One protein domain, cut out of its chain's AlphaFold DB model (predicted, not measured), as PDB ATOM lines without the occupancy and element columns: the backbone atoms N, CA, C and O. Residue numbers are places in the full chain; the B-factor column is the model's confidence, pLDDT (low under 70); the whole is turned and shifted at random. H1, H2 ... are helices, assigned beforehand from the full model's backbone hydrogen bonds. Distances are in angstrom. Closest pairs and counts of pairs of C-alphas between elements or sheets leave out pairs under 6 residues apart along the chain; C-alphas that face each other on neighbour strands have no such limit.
ATOM      1  N   LEU A 627      17.682  10.193   2.130       60.30
ATOM      2  CA  LEU A 627      18.957  10.294   2.850       60.30
ATOM      3  C   LEU A 627      20.175  10.144   1.925       60.30
ATOM      4  O   LEU A 627      21.178  10.832   2.129       60.30
ATOM      5  N   ASP A 628      20.068   9.285   0.907       62.71
ATOM      6  CA  ASP A 628      21.148   8.864  -0.004       62.71
ATOM      7  C   ASP A 628      21.786  10.019  -0.809       62.71
ATOM      8  O   ASP A 628      22.922   9.934  -1.268       62.71
ATOM      9  N   ASN A 629      21.096  11.162  -0.906       64.44
ATOM     10  CA  ASN A 629      21.639  12.399  -1.480       64.44
ATOM     11  C   ASN A 629      22.791  13.020  -0.654       64.44
ATOM     12  O   ASN A 629      23.422  13.972  -1.113       64.44
ATOM     13  N   ASN A 630      23.069  12.522   0.558       58.67
ATOM     14  CA  ASN A 630      24.171  12.974   1.410       58.67
ATOM     15  C   ASN A 630      25.235  11.875   1.546       58.67
ATOM     16  O   ASN A 630      24.949  10.798   2.060       58.67
ATOM     17  N   GLN A 631      26.485  12.184   1.182       56.47
ATOM     18  CA  GLN A 631      27.620  11.239   1.140       56.47
ATOM     19  C   GLN A 631      28.095  10.689   2.507       56.47
ATOM     20  O   GLN A 631      29.117  10.009   2.568       56.47
ATOM     21  N   ASP A 632      27.390  10.970   3.606       67.94
ATOM     22  CA  ASP A 632      27.741  10.513   4.954       67.94
ATOM     23  C   ASP A 632      26.682   9.542   5.503       67.94
ATOM     24  O   ASP A 632      25.757   9.898   6.242       67.94
ATOM     25  N   THR A 633      26.859   8.272   5.144       64.24
ATOM     26  CA  THR A 633      26.037   7.146   5.610       64.24
ATOM     27  C   THR A 633      26.068   6.978   7.132       64.24
ATOM     28  O   THR A 633      25.082   6.525   7.717       64.24
ATOM     29  N   THR A 634      27.149   7.397   7.802       67.17
ATOM     30  CA  THR A 634      27.293   7.294   9.262       67.17
ATOM     31  C   THR A 634      26.452   8.357   9.968       67.17
ATOM     32  O   THR A 634      25.726   8.043  10.915       67.17
ATOM     33  N   SER A 635      26.469   9.601   9.480       70.08
ATOM     34  CA  SER A 635      25.556  10.650   9.953       70.08
ATOM     35  C   SER A 635      24.092  10.302   9.679       70.08
ATOM     36  O   SER A 635      23.251  10.502  10.555       70.08
ATOM     37  N   ASN A 636      23.779   9.729   8.512       68.36
ATOM     38  CA  ASN A 636      22.423   9.288   8.171       68.36
ATOM     39  C   ASN A 636      21.914   8.176   9.112       68.36
ATOM     40  O   ASN A 636      20.789   8.259   9.608       68.36
ATOM     41  N   PHE A 637      22.742   7.173   9.431       68.93
ATOM     42  CA  PHE A 637      22.378   6.108  10.375       68.93
ATOM     43  C   PHE A 637      22.178   6.633  11.806       68.93
ATOM     44  O   PHE A 637      21.204   6.279  12.473       68.93
ATOM     45  N   ASN A 638      23.060   7.523  12.276       69.71
ATOM     46  CA  ASN A 638      22.919   8.149  13.592       69.71
ATOM     47  C   ASN A 638      21.676   9.053  13.675       69.71
ATOM     48  O   ASN A 638      20.993   9.049  14.698       69.71
ATOM     49  N   LEU A 639      21.331   9.765  12.598       72.15
ATOM     50  CA  LEU A 639      20.094  10.541  12.499       72.15
ATOM     51  C   LEU A 639      18.853   9.637  12.583       72.15
ATOM     52  O   LEU A 639      17.983   9.897  13.412       72.15
ATOM     53  N   LEU A 640      18.794   8.549  11.806       71.14
ATOM     54  CA  LEU A 640      17.702   7.566  11.869       71.14
ATOM     55  C   LEU A 640      17.554   6.968  13.278       71.14
ATOM     56  O   LEU A 640      16.450   6.914  13.817       71.14
ATOM     57  N   LYS A 641      18.664   6.569  13.908       72.21
ATOM     58  CA  LYS A 641      18.670   6.043  15.280       72.21
ATOM     59  C   LYS A 641      18.097   7.051  16.283       72.21
ATOM     60  O   LYS A 641      17.271   6.677  17.113       72.21
ATOM     61  N   SER A 642      18.493   8.321  16.192       72.98
ATOM     62  CA  SER A 642      17.962   9.391  17.044       72.98
ATOM     63  C   SER A 642      16.480   9.671  16.781       72.98
ATOM     64  O   SER A 642      15.723   9.857  17.729       72.98
ATOM     65  N   ILE A 643      16.037   9.630  15.521       72.37
ATOM     66  CA  ILE A 643      14.624   9.790  15.143       72.37
ATOM     67  C   ILE A 643      13.760   8.674  15.735       72.37
ATOM     68  O   ILE A 643      12.696   8.960  16.282       72.37
ATOM     69  N   LEU A 644      14.211   7.417  15.681       73.56
ATOM     70  CA  LEU A 644      13.490   6.290  16.279       73.56
ATOM     71  C   LEU A 644      13.384   6.432  17.806       73.56
ATOM     72  O   LEU A 644      12.298   6.258  18.355       73.56
ATOM     73  N   LEU A 645      14.475   6.824  18.476       72.29
ATOM     74  CA  LEU A 645      14.475   7.104  19.918       72.29
ATOM     75  C   LEU A 645      13.534   8.260  20.287       72.29
ATOM     76  O   LEU A 645      12.828   8.171  21.288       72.29
ATOM     77  N   ILE A 646      13.478   9.321  19.480       71.32
ATOM     78  CA  ILE A 646      12.564  10.451  19.695       71.32
ATOM     79  C   ILE A 646      11.113  10.043  19.440       71.32
ATOM     80  O   ILE A 646      10.247  10.380  20.238       71.32
ATOM     81  N   THR A 647      10.837   9.281  18.382       72.16
ATOM     82  CA  THR A 647       9.478   8.820  18.057       72.16
ATOM     83  C   THR A 647       8.922   7.930  19.169       72.16
ATOM     84  O   THR A 647       7.776   8.108  19.575       72.16
ATOM     85  N   ASP A 648       9.735   7.021  19.716       72.36
ATOM     86  CA  ASP A 648       9.348   6.199  20.868       72.36
ATOM     87  C   ASP A 648       9.210   7.033  22.157       72.36
ATOM     88  O   ASP A 648       8.214   6.910  22.866       72.36
ATOM     89  N   PHE A 649      10.137   7.958  22.431       73.80
ATOM     90  CA  PHE A 649      10.066   8.851  23.594       73.80
ATOM     91  C   PHE A 649       8.812   9.740  23.591       73.80
ATOM     92  O   PHE A 649       8.116   9.822  24.603       73.80
ATOM     93  N   VAL A 650       8.485  10.361  22.452       70.88
ATOM     94  CA  VAL A 650       7.271  11.173  22.260       70.88
ATOM     95  C   VAL A 650       6.021  10.306  22.415       70.88
ATOM     96  O   VAL A 650       5.115  10.668  23.158       70.88
ATOM     97  N   LYS A 651       5.984   9.125  21.783       75.70
ATOM     98  CA  LYS A 651       4.863   8.176  21.888       75.70
ATOM     99  C   LYS A 651       4.623   7.699  23.326       75.70
ATOM    100  O   LYS A 651       3.472   7.536  23.730       75.70
ATOM    101  N   ASN A 652       5.692   7.482  24.091       74.09
ATOM    102  CA  ASN A 652       5.631   6.995  25.468       74.09
ATOM    103  C   ASN A 652       5.348   8.108  26.493       74.09
ATOM    104  O   ASN A 652       4.738   7.835  27.529       74.09
ATOM    105  N   ASN A 653       5.744   9.356  26.224       73.78
ATOM    106  CA  ASN A 653       5.486  10.490  27.106       73.78
ATOM    107  C   ASN A 653       4.246  11.283  26.657       73.78
ATOM    108  O   ASN A 653       4.334  12.188  25.831       73.78
ATOM    109  N   LYS A 654       3.086  10.977  27.257       75.22
ATOM    110  CA  LYS A 654       1.793  11.616  26.939       75.22
ATOM    111  C   LYS A 654       1.804  13.144  27.016       75.22
ATOM    112  O   LYS A 654       1.117  13.770  26.218       75.22
ATOM    113  N   GLU A 655       2.563  13.721  27.948       68.15
ATOM    114  CA  GLU A 655       2.699  15.175  28.095       68.15
ATOM    115  C   GLU A 655       3.284  15.760  26.799       68.15
ATOM    116  O   GLU A 655       2.648  16.568  26.129       68.15
ATOM    117  N   ILE A 656       4.443  15.245  26.377       65.72
ATOM    118  CA  ILE A 656       5.149  15.678  25.164       65.72
ATOM    119  C   ILE A 656       4.384  15.317  23.893       65.72
ATOM    120  O   ILE A 656       4.344  16.125  22.974       65.72
ATOM    121  N   SER A 657       3.726  14.157  23.852       71.95
ATOM    122  CA  SER A 657       2.810  13.811  22.763       71.95
ATOM    123  C   SER A 657       1.745  14.898  22.590       71.95
ATOM    124  O   SER A 657       1.637  15.476  21.515       71.95
ATOM    125  N   SER A 658       1.054  15.288  23.672       72.37
ATOM    126  CA  SER A 658       0.026  16.337  23.616       72.37
ATOM    127  C   SER A 658       0.562  17.733  23.277       72.37
ATOM    128  O   SER A 658      -0.144  18.497  22.627       72.37
ATOM    129  N   LEU A 659       1.807  18.048  23.656       66.47
ATOM    130  CA  LEU A 659       2.495  19.303  23.310       66.47
ATOM    131  C   LEU A 659       2.982  19.345  21.849       66.47
ATOM    132  O   LEU A 659       3.245  20.423  21.328       66.47
ATOM    133  N   ILE A 660       3.126  18.188  21.192       67.70
ATOM    134  CA  ILE A 660       3.546  18.073  19.784       67.70
ATOM    135  C   ILE A 660       2.340  17.910  18.845       67.70
ATOM    136  O   ILE A 660       2.409  18.356  17.702       67.70
ATOM    137  N   THR A 661       1.242  17.290  19.295       69.67
ATOM    138  CA  THR A 661       0.032  17.097  18.471       69.67
ATOM    139  C   THR A 661      -0.977  18.238  18.554       69.67
ATOM    140  O   THR A 661      -1.841  18.322  17.685       69.67
ATOM    141  N   ASN A 662      -0.913  19.088  19.586       62.96
ATOM    142  CA  ASN A 662      -1.893  20.147  19.825       62.96
ATOM    143  C   ASN A 662      -1.184  21.505  19.965       62.96
ATOM    144  O   ASN A 662      -0.257  21.619  20.763       62.96
ATOM    145  N   ASP A 663      -1.689  22.561  19.316       56.38
ATOM    146  CA  ASP A 663      -1.198  23.953  19.434       56.38
ATOM    147  C   ASP A 663      -1.461  24.616  20.817       56.38
ATOM    148  O   ASP A 663      -1.689  25.822  20.925       56.38
ATOM    149  N   GLN A 664      -1.491  23.845  21.909       57.45
ATOM    150  CA  GLN A 664      -1.782  24.347  23.253       57.45
ATOM    151  C   GLN A 664      -0.507  24.777  23.987       57.45
ATOM    152  O   GLN A 664       0.079  24.024  24.759       57.45
ATOM    153  N   THR A 665      -0.141  26.044  23.811       55.98
ATOM    154  CA  THR A 665       1.008  26.725  24.443       55.98
ATOM    155  C   THR A 665       0.912  26.921  25.970       55.98
ATOM    156  O   THR A 665       1.701  27.672  26.539       55.98
ATOM    157  N   ASN A 666      -0.060  26.308  26.663       53.38
ATOM    158  CA  ASN A 666      -0.498  26.764  27.987       53.38
ATOM    159  C   ASN A 666      -0.230  25.807  29.173       53.38
ATOM    160  O   ASN A 666      -0.701  24.672  29.236       53.38
ATOM    161  N   THR A 667       0.457  26.389  30.162       56.63
ATOM    162  CA  THR A 667       0.439  26.157  31.625       56.63
ATOM    163  C   THR A 667       0.884  24.823  32.238       56.63
ATOM    164  O   THR A 667       1.513  24.878  33.294       56.63
ATOM    165  N   SER A 668       0.630  23.648  31.653       57.41
ATOM    166  CA  SER A 668       0.822  22.366  32.378       57.41
ATOM    167  C   SER A 668       2.271  22.078  32.823       57.41
ATOM    168  O   SER A 668       2.499  21.475  33.878       57.41
ATOM    169  N   ILE A 669       3.259  22.554  32.057       57.07
ATOM    170  CA  ILE A 669       4.686  22.403  32.376       57.07
ATOM    171  C   ILE A 669       5.060  23.264  33.593       57.07
ATOM    172  O   ILE A 669       5.661  22.750  34.530       57.07
ATOM    173  N   ASN A 670       4.630  24.530  33.645       56.90
ATOM    174  CA  ASN A 670       4.937  25.451  34.752       56.90
ATOM    175  C   ASN A 670       4.302  25.046  36.093       56.90
ATOM    176  O   ASN A 670       4.849  25.360  37.149       56.90
ATOM    177  N   GLU A 671       3.189  24.310  36.091       57.69
ATOM    178  CA  GLU A 671       2.647  23.731  37.330       57.69
ATOM    179  C   GLU A 671       3.491  22.542  37.822       57.69
ATOM    180  O   GLU A 671       3.689  22.375  39.028       57.69
ATOM    181  N   SER A 672       4.090  21.778  36.900       55.31
ATOM    182  CA  SER A 672       5.137  20.797  37.229       55.31
ATOM    183  C   SER A 672       6.461  21.473  37.632       55.31
ATOM    184  O   SER A 672       7.202  20.907  38.438       55.31
ATOM    185  N   ILE A 673       6.702  22.702  37.150       56.52
ATOM    186  CA  ILE A 673       7.698  23.714  37.564       56.52
ATOM    187  C   ILE A 673       8.043  23.710  39.074       56.52
ATOM    188  O   ILE A 673       9.167  23.588  39.551       56.52
ATOM    189  N   HIS A 674       6.989  23.863  39.883       56.64
ATOM    190  CA  HIS A 674       7.096  24.406  41.243       56.64
ATOM    191  C   HIS A 674       7.155  23.383  42.393       56.64
ATOM    192  O   HIS A 674       7.057  23.762  43.565       56.64
ATOM    193  N   SER A 675       7.338  22.092  42.104       55.84
ATOM    194  CA  SER A 675       7.465  21.052  43.138       55.84
ATOM    195  C   SER A 675       8.930  20.697  43.446       55.84
ATOM    196  O   SER A 675       9.826  20.894  42.632       55.84
ATOM    197  N   LYS A 676       9.212  20.190  44.658       61.60
ATOM    198  CA  LYS A 676      10.579  19.804  45.059       61.60
ATOM    199  C   LYS A 676      11.022  18.536  44.327       61.60
ATOM    200  O   LYS A 676      10.753  17.438  44.810       61.60
ATOM    201  N   TYR A 677      11.742  18.696  43.220       68.63
ATOM    202  CA  TYR A 677      12.169  17.568  42.401       68.63
ATOM    203  C   TYR A 677      13.022  16.539  43.138       68.63
ATOM    204  O   TYR A 677      14.037  16.836  43.770       68.63
ATOM    205  N   THR A 678      12.628  15.284  42.963       80.73
ATOM    206  CA  THR A 678      13.469  14.120  43.198       80.73
ATOM    207  C   THR A 678      14.501  13.976  42.075       80.73
ATOM    208  O   THR A 678      14.297  14.424  40.945       80.73
ATOM    209  N   MET A 679      15.590  13.245  42.336       69.54
ATOM    210  CA  MET A 679      16.571  12.889  41.296       69.54
ATOM    211  C   MET A 679      15.940  12.175  40.088       69.54
ATOM    212  O   MET A 679      16.452  12.284  38.978       69.54
ATOM    213  N   LYS A 680      14.818  11.466  40.281       74.69
ATOM    214  CA  LYS A 680      14.086  10.794  39.200       74.69
ATOM    215  C   LYS A 680      13.424  11.796  38.251       74.69
ATOM    216  O   LYS A 680      13.447  11.591  37.042       74.69
ATOM    217  N   GLU A 681      12.864  12.875  38.788       74.66
ATOM    218  CA  GLU A 681      12.281  13.958  37.993       74.66
ATOM    219  C   GLU A 681      13.372  14.770  37.295       74.66
ATOM    220  O   GLU A 681      13.248  15.016  36.102       74.66
ATOM    221  N   ILE A 682      14.494  15.063  37.961       74.64
ATOM    222  CA  ILE A 682      15.655  15.711  37.320       74.64
ATOM    223  C   ILE A 682      16.146  14.891  36.112       74.64
ATOM    224  O   ILE A 682      16.362  15.448  35.039       74.64
ATOM    225  N   VAL A 683      16.251  13.561  36.233       77.83
ATOM    226  CA  VAL A 683      16.609  12.686  35.097       77.83
ATOM    227  C   VAL A 683      15.514  12.655  34.018       77.83
ATOM    228  O   VAL A 683      15.849  12.639  32.832       77.83
ATOM    229  N   LYS A 684      14.221  12.717  34.382       77.27
ATOM    230  CA  LYS A 684      13.122  12.902  33.411       77.27
ATOM    231  C   LYS A 684      13.338  14.197  32.616       77.27
ATOM    232  O   LYS A 684      13.381  14.136  31.393       77.27
ATOM    233  N   TYR A 685      13.537  15.334  33.286       76.80
ATOM    234  CA  TYR A 685      13.699  16.638  32.635       76.80
ATOM    235  C   TYR A 685      14.980  16.753  31.809       76.80
ATOM    236  O   TYR A 685      14.922  17.294  30.712       76.80
ATOM    237  N   LEU A 686      16.106  16.176  32.243       79.98
ATOM    238  CA  LEU A 686      17.330  16.136  31.430       79.98
ATOM    239  C   LEU A 686      17.136  15.343  30.126       79.98
ATOM    240  O   LEU A 686      17.601  15.776  29.074       79.98
ATOM    241  N   ASN A 687      16.402  14.226  30.167       79.84
ATOM    242  CA  ASN A 687      16.056  13.474  28.958       79.84
ATOM    243  C   ASN A 687      15.083  14.258  28.057       79.84
ATOM    244  O   ASN A 687      15.271  14.286  26.842       79.84
ATOM    245  N   ILE A 688      14.086  14.939  28.641       80.89
ATOM    246  CA  ILE A 688      13.173  15.841  27.915       80.89
ATOM    247  C   ILE A 688      13.964  16.949  27.205       80.89
ATOM    248  O   ILE A 688      13.832  17.110  25.994       80.89
ATOM    249  N   LEU A 689      14.826  17.661  27.935       82.16
ATOM    250  CA  LEU A 689      15.639  18.758  27.416       82.16
ATOM    251  C   LEU A 689      16.594  18.281  26.315       82.16
ATOM    252  O   LEU A 689      16.720  18.951  25.292       82.16
ATOM    253  N   HIS A 690      17.218  17.109  26.468       84.45
ATOM    254  CA  HIS A 690      18.078  16.523  25.436       84.45
ATOM    255  C   HIS A 690      17.297  16.180  24.154       84.45
ATOM    256  O   HIS A 690      17.749  16.499  23.053       84.45
ATOM    257  N   SER A 691      16.104  15.587  24.276       83.42
ATOM    258  CA  SER A 691      15.235  15.309  23.124       83.42
ATOM    259  C   SER A 691      14.741  16.585  22.437       83.42
ATOM    260  O   SER A 691      14.783  16.661  21.211       83.42
ATOM    261  N   ILE A 692      14.343  17.611  23.197       84.00
ATOM    262  CA  ILE A 692      13.945  18.918  22.651       84.00
ATOM    263  C   ILE A 692      15.130  19.596  21.947       84.00
ATOM    264  O   ILE A 692      14.997  20.007  20.798       84.00
ATOM    265  N   THR A 693      16.313  19.620  22.573       86.22
ATOM    266  CA  THR A 693      17.559  20.133  21.970       86.22
ATOM    267  C   THR A 693      17.862  19.427  20.646       86.22
ATOM    268  O   THR A 693      18.225  20.085  19.669       86.22
ATOM    269  N   PHE A 694      17.681  18.103  20.561       86.91
ATOM    270  CA  PHE A 694      17.866  17.376  19.303       86.91
ATOM    271  C   PHE A 694      16.847  17.808  18.240       86.91
ATOM    272  O   PHE A 694      17.241  18.093  17.110       86.91
ATOM    273  N   ILE A 695      15.557  17.883  18.591       86.59
ATOM    274  CA  ILE A 695      14.484  18.306  17.674       86.59
ATOM    275  C   ILE A 695      14.757  19.716  17.131       86.59
ATOM    276  O   ILE A 695      14.711  19.927  15.921       86.59
ATOM    277  N   VAL A 696      15.125  20.652  18.007       86.69
ATOM    278  CA  VAL A 696      15.492  22.035  17.665       86.69
ATOM    279  C   VAL A 696      16.708  22.079  16.728       86.69
ATOM    280  O   VAL A 696      16.659  22.710  15.674       86.69
ATOM    281  N   THR A 697      17.789  21.366  17.059       88.25
ATOM    282  CA  THR A 697      19.034  21.367  16.260       88.25
ATOM    283  C   THR A 697      18.916  20.647  14.913       88.25
ATOM    284  O   THR A 697      19.665  20.966  13.991       88.25
ATOM    285  N   HIS A 698      17.978  19.707  14.768       88.37
ATOM    286  CA  HIS A 698      17.786  18.917  13.543       88.37
ATOM    287  C   HIS A 698      16.519  19.292  12.762       88.37
ATOM    288  O   HIS A 698      16.188  18.613  11.789       88.37
ATOM    289  N   TRP A 699      15.840  20.379  13.143       88.73
ATOM    290  CA  TRP A 699      14.508  20.756  12.663       88.73
ATOM    291  C   TRP A 699      14.326  20.686  11.139       88.73
ATOM    292  O   TRP A 699      13.395  20.055  10.645       88.73
ATOM    293  N   GLU A 700      15.246  21.270  10.369       89.38
ATOM    294  CA  GLU A 700      15.140  21.306   8.902       89.38
ATOM    295  C   GLU A 700      15.293  19.909   8.262       89.38
ATOM    296  O   GLU A 700      14.652  19.606   7.255       89.38
ATOM    297  N   LYS A 701      16.087  19.016   8.878       86.72
ATOM    298  CA  LYS A 701      16.183  17.603   8.463       86.72
ATOM    299  C   LYS A 701      14.918  16.831   8.847       86.72
ATOM    300  O   LYS A 701      14.457  15.990   8.083       86.72
ATOM    301  N   LEU A 702      14.343  17.138  10.009       85.48
ATOM    302  CA  LEU A 702      13.101  16.540  10.494       85.48
ATOM    303  C   LEU A 702      11.895  16.921   9.617       85.48
ATOM    304  O   LEU A 702      11.125  16.034   9.260       85.48
ATOM    305  N   ILE A 703      11.793  18.177   9.159       86.18
ATOM    306  CA  ILE A 703      10.811  18.609   8.140       86.18
ATOM    307  C   ILE A 703      10.980  17.838   6.824       86.18
ATOM    308  O   ILE A 703       9.990  17.445   6.204       86.18
ATOM    309  N   LEU A 704      12.220  17.639   6.362       85.52
ATOM    310  CA  LEU A 704      12.474  16.892   5.125       85.52
ATOM    311  C   LEU A 704      12.011  15.430   5.243       85.52
ATOM    312  O   LEU A 704      11.522  14.866   4.270       85.52
ATOM    313  N   ILE A 705      12.109  14.854   6.444       82.64
ATOM    314  CA  ILE A 705      11.728  13.472   6.749       82.64
ATOM    315  C   ILE A 705      10.220  13.319   7.009       82.64
ATOM    316  O   ILE A 705       9.636  12.335   6.565       82.64
ATOM    317  N   SER A 706       9.532  14.279   7.644       82.34
ATOM    318  CA  SER A 706       8.064  14.192   7.775       82.34
ATOM    319  C   SER A 706       7.368  14.220   6.409       82.34
ATOM    320  O   SER A 706       6.366  13.536   6.223       82.34
ATOM    321  N   LYS A 707       7.954  14.901   5.412       84.11
ATOM    322  CA  LYS A 707       7.489  14.891   4.011       84.11
ATOM    323  C   LYS A 707       7.583  13.527   3.308       84.11
ATOM    324  O   LYS A 707       7.054  13.401   2.208       84.11
ATOM    325  N   THR A 708       8.226  12.509   3.895       79.10
ATOM    326  CA  THR A 708       8.250  11.140   3.340       79.10
ATOM    327  C   THR A 708       7.163  10.231   3.930       79.10
ATOM    328  O   THR A 708       7.228   9.017   3.753       79.10
ATOM    329  N   ASN A 709       6.179  10.781   4.660       69.65
ATOM    330  CA  ASN A 709       5.071  10.049   5.303       69.65
ATOM    331  C   ASN A 709       5.527   8.890   6.222       69.65
ATOM    332  O   ASN A 709       4.812   7.903   6.411       69.65
ATOM    333  N   CYS A 710       6.738   9.012   6.781       69.92
ATOM    334  CA  CYS A 710       7.386   8.013   7.640       69.92
ATOM    335  C   CYS A 710       7.316   8.344   9.140       69.92
ATOM    336  O   CYS A 710       7.766   7.548   9.963       69.92
ATOM    337  N   LEU A 711       6.763   9.505   9.505       71.42
ATOM    338  CA  LEU A 711       6.531   9.918  10.889       71.42
ATOM    339  C   LEU A 711       5.024  10.074  11.140       71.42
ATOM    340  O   LEU A 711       4.318  10.545  10.250       71.42
ATOM    341  N   PRO A 712       4.513   9.718  12.333       72.15
ATOM    342  CA  PRO A 712       3.087   9.801  12.660       72.15
ATOM    343  C   PRO A 712       2.625  11.222  13.048       72.15
ATOM    344  O   PRO A 712       1.579  11.378  13.671       72.15
ATOM    345  N   PHE A 713       3.420  12.249  12.735       75.25
ATOM    346  CA  PHE A 713       3.168  13.659  13.030       75.25
ATOM    347  C   PHE A 713       3.841  14.549  11.975       75.25
ATOM    348  O   PHE A 713       4.918  14.224  11.468       75.25
ATOM    349  N   GLU A 714       3.225  15.690  11.667       77.94
ATOM    350  CA  GLU A 714       3.804  16.714  10.795       77.94
ATOM    351  C   GLU A 714       4.577  17.759  11.613       77.94
ATOM    352  O   GLU A 714       4.097  18.245  12.637       77.94
ATOM    353  N   PHE A 715       5.761  18.162  11.145       79.72
ATOM    354  CA  PHE A 715       6.503  19.281  11.730       79.72
ATOM    355  C   PHE A 715       6.031  20.615  11.134       79.72
ATOM    356  O   PHE A 715       6.647  21.155  10.214       79.72
ATOM    357  N   SER A 716       4.921  21.148  11.655       84.06
ATOM    358  CA  SER A 716       4.417  22.473  11.262       84.06
ATOM    359  C   SER A 716       5.301  23.612  11.803       84.06
ATOM    360  O   SER A 716       6.040  23.443  12.776       84.06
ATOM    361  N   LEU A 717       5.210  24.808  11.209       82.11
ATOM    362  CA  LEU A 717       5.920  25.989  11.723       82.11
ATOM    363  C   LEU A 717       5.395  26.438  13.103       82.11
ATOM    364  O   LEU A 717       6.173  26.971  13.888       82.11
ATOM    365  N   SER A 718       4.122  26.167  13.423       82.96
ATOM    366  CA  SER A 718       3.550  26.392  14.762       82.96
ATOM    367  C   SER A 718       4.238  25.501  15.802       82.96
ATOM    368  O   SER A 718       4.710  25.975  16.834       82.96
ATOM    369  N   ASN A 719       4.427  24.221  15.462       83.52
ATOM    370  CA  ASN A 719       5.107  23.247  16.314       83.52
ATOM    371  C   ASN A 719       6.561  23.673  16.585       83.52
ATOM    372  O   ASN A 719       7.064  23.426  17.678       83.52
ATOM    373  N   LYS A 720       7.231  24.334  15.624       86.06
ATOM    374  CA  LYS A 720       8.581  24.896  15.823       86.06
ATOM    375  C   LYS A 720       8.571  25.905  16.968       86.06
ATOM    376  O   LYS A 720       9.310  25.739  17.931       86.06
ATOM    377  N   GLU A 721       7.711  26.914  16.866       85.99
ATOM    378  CA  GLU A 721       7.601  28.009  17.833       85.99
ATOM    379  C   GLU A 721       7.219  27.497  19.231       85.99
ATOM    380  O   GLU A 721       7.892  27.817  20.210       85.99
ATOM    381  N   ALA A 722       6.224  26.608  19.326       83.81
ATOM    382  CA  ALA A 722       5.837  25.980  20.589       83.81
ATOM    383  C   ALA A 722       7.001  25.200  21.235       83.81
ATOM    384  O   ALA A 722       7.249  25.331  22.433       83.81
ATOM    385  N   ILE A 723       7.765  24.430  20.451       83.64
ATOM    386  CA  ILE A 723       8.911  23.654  20.953       83.64
ATOM    387  C   ILE A 723      10.075  24.564  21.379       83.64
ATOM    388  O   ILE A 723      10.748  24.244  22.359       83.64
ATOM    389  N   TYR A 724      10.293  25.710  20.722       84.18
ATOM    390  CA  TYR A 724      11.259  26.721  21.179       84.18
ATOM    391  C   TYR A 724      10.828  27.380  22.498       84.18
ATOM    392  O   TYR A 724      11.644  27.485  23.410       84.18
ATOM    393  N   GLN A 725       9.554  27.748  22.651       84.06
ATOM    394  CA  GLN A 725       9.044  28.329  23.902       84.06
ATOM    395  C   GLN A 725       9.139  27.338  25.075       84.06
ATOM    396  O   GLN A 725       9.514  27.720  26.182       84.06
ATOM    397  N   ILE A 726       8.881  26.046  24.833       78.86
ATOM    398  CA  ILE A 726       9.086  24.980  25.829       78.86
ATOM    399  C   ILE A 726      10.583  24.772  26.124       78.86
ATOM    400  O   ILE A 726      10.951  24.525  27.269       78.86
ATOM    401  N   TYR A 727      11.461  24.875  25.119       82.20
ATOM    402  CA  TYR A 727      12.911  24.790  25.318       82.20
ATOM    403  C   TYR A 727      13.427  25.906  26.236       82.20
ATOM    404  O   TYR A 727      14.188  25.621  27.161       82.20
ATOM    405  N   GLU A 728      12.988  27.150  26.026       83.09
ATOM    406  CA  GLU A 728      13.345  28.275  26.897       83.09
ATOM    407  C   GLU A 728      12.797  28.070  28.323       83.09
ATOM    408  O   GLU A 728      13.577  28.131  29.271       83.09
ATOM    409  N   GLN A 729      11.526  27.673  28.479       77.17
ATOM    410  CA  GLN A 729      10.896  27.389  29.787       77.17
ATOM    411  C   GLN A 729      11.507  26.214  30.580       77.17
ATOM    412  O   GLN A 729      11.244  26.093  31.773       77.17
ATOM    413  N   ILE A 730      12.271  25.319  29.942       74.31
ATOM    414  CA  ILE A 730      12.995  24.216  30.613       74.31
ATOM    415  C   ILE A 730      14.487  24.566  30.819       74.31
ATOM    416  O   ILE A 730      15.208  23.853  31.517       74.31
ATOM    417  N   THR A 731      14.960  25.659  30.211       77.02
ATOM    418  CA  THR A 731      16.339  26.160  30.343       77.02
ATOM    419  C   THR A 731      16.473  27.242  31.429       77.02
ATOM    420  O   THR A 731      17.575  27.423  31.952       77.02
ATOM    421  N   GLU A 732      15.378  27.937  31.761       80.59
ATOM    422  CA  GLU A 732      15.242  28.881  32.892       80.59
ATOM    423  C   GLU A 732      15.096  28.177  34.261       80.59
ATOM    424  O   GLU A 732      15.779  28.633  35.211       80.59
TER     425      GLU A 732
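Overview. This is residues 627 to 732 of the 732 residues of the protein "BED-type domain-containing protein" of Strongyloides stercoralis (UniProt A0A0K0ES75). The longest helix, H1, crosses H4 as a loose X, and H6 packs on H4 on the side away from H1; short H2 bridges H1 and H6, with H3 and H5 toward opposite ends. The printed part has 106 residues with six named helices, H1 to H6 in order: all helix, compact with a radius of gyration of the C-alphas of 14.7 A, spanning 48 by 28 by 23 A.

Along the chain. H1, residues 633 to 652, begins at C-alpha (26.037, 7.146, 5.610) and is 28.5 A long. H4, 679 to 697, is 26.5 A. H6, 717 to 731, is 21.3 A and ends at (16.339, 26.160, 30.343). H2 is 654 to 661, H3 668 to 673, H5 699 to 706.

Arrangement. H1 and H4 are close but not clearly touching; their closest C-alphas, Ile 646 and Ser 691, are 6.5 A apart. H4 touches H6, closest C-alphas Ile 692 and Tyr 727, 6.5 A. In all six helices every O i to N i+4 pair is within hydrogen-bond range.

Size, cuts and confidence. The printed part has no cut and no long link. Residues 659 to 677 are among those under pLDDT 70.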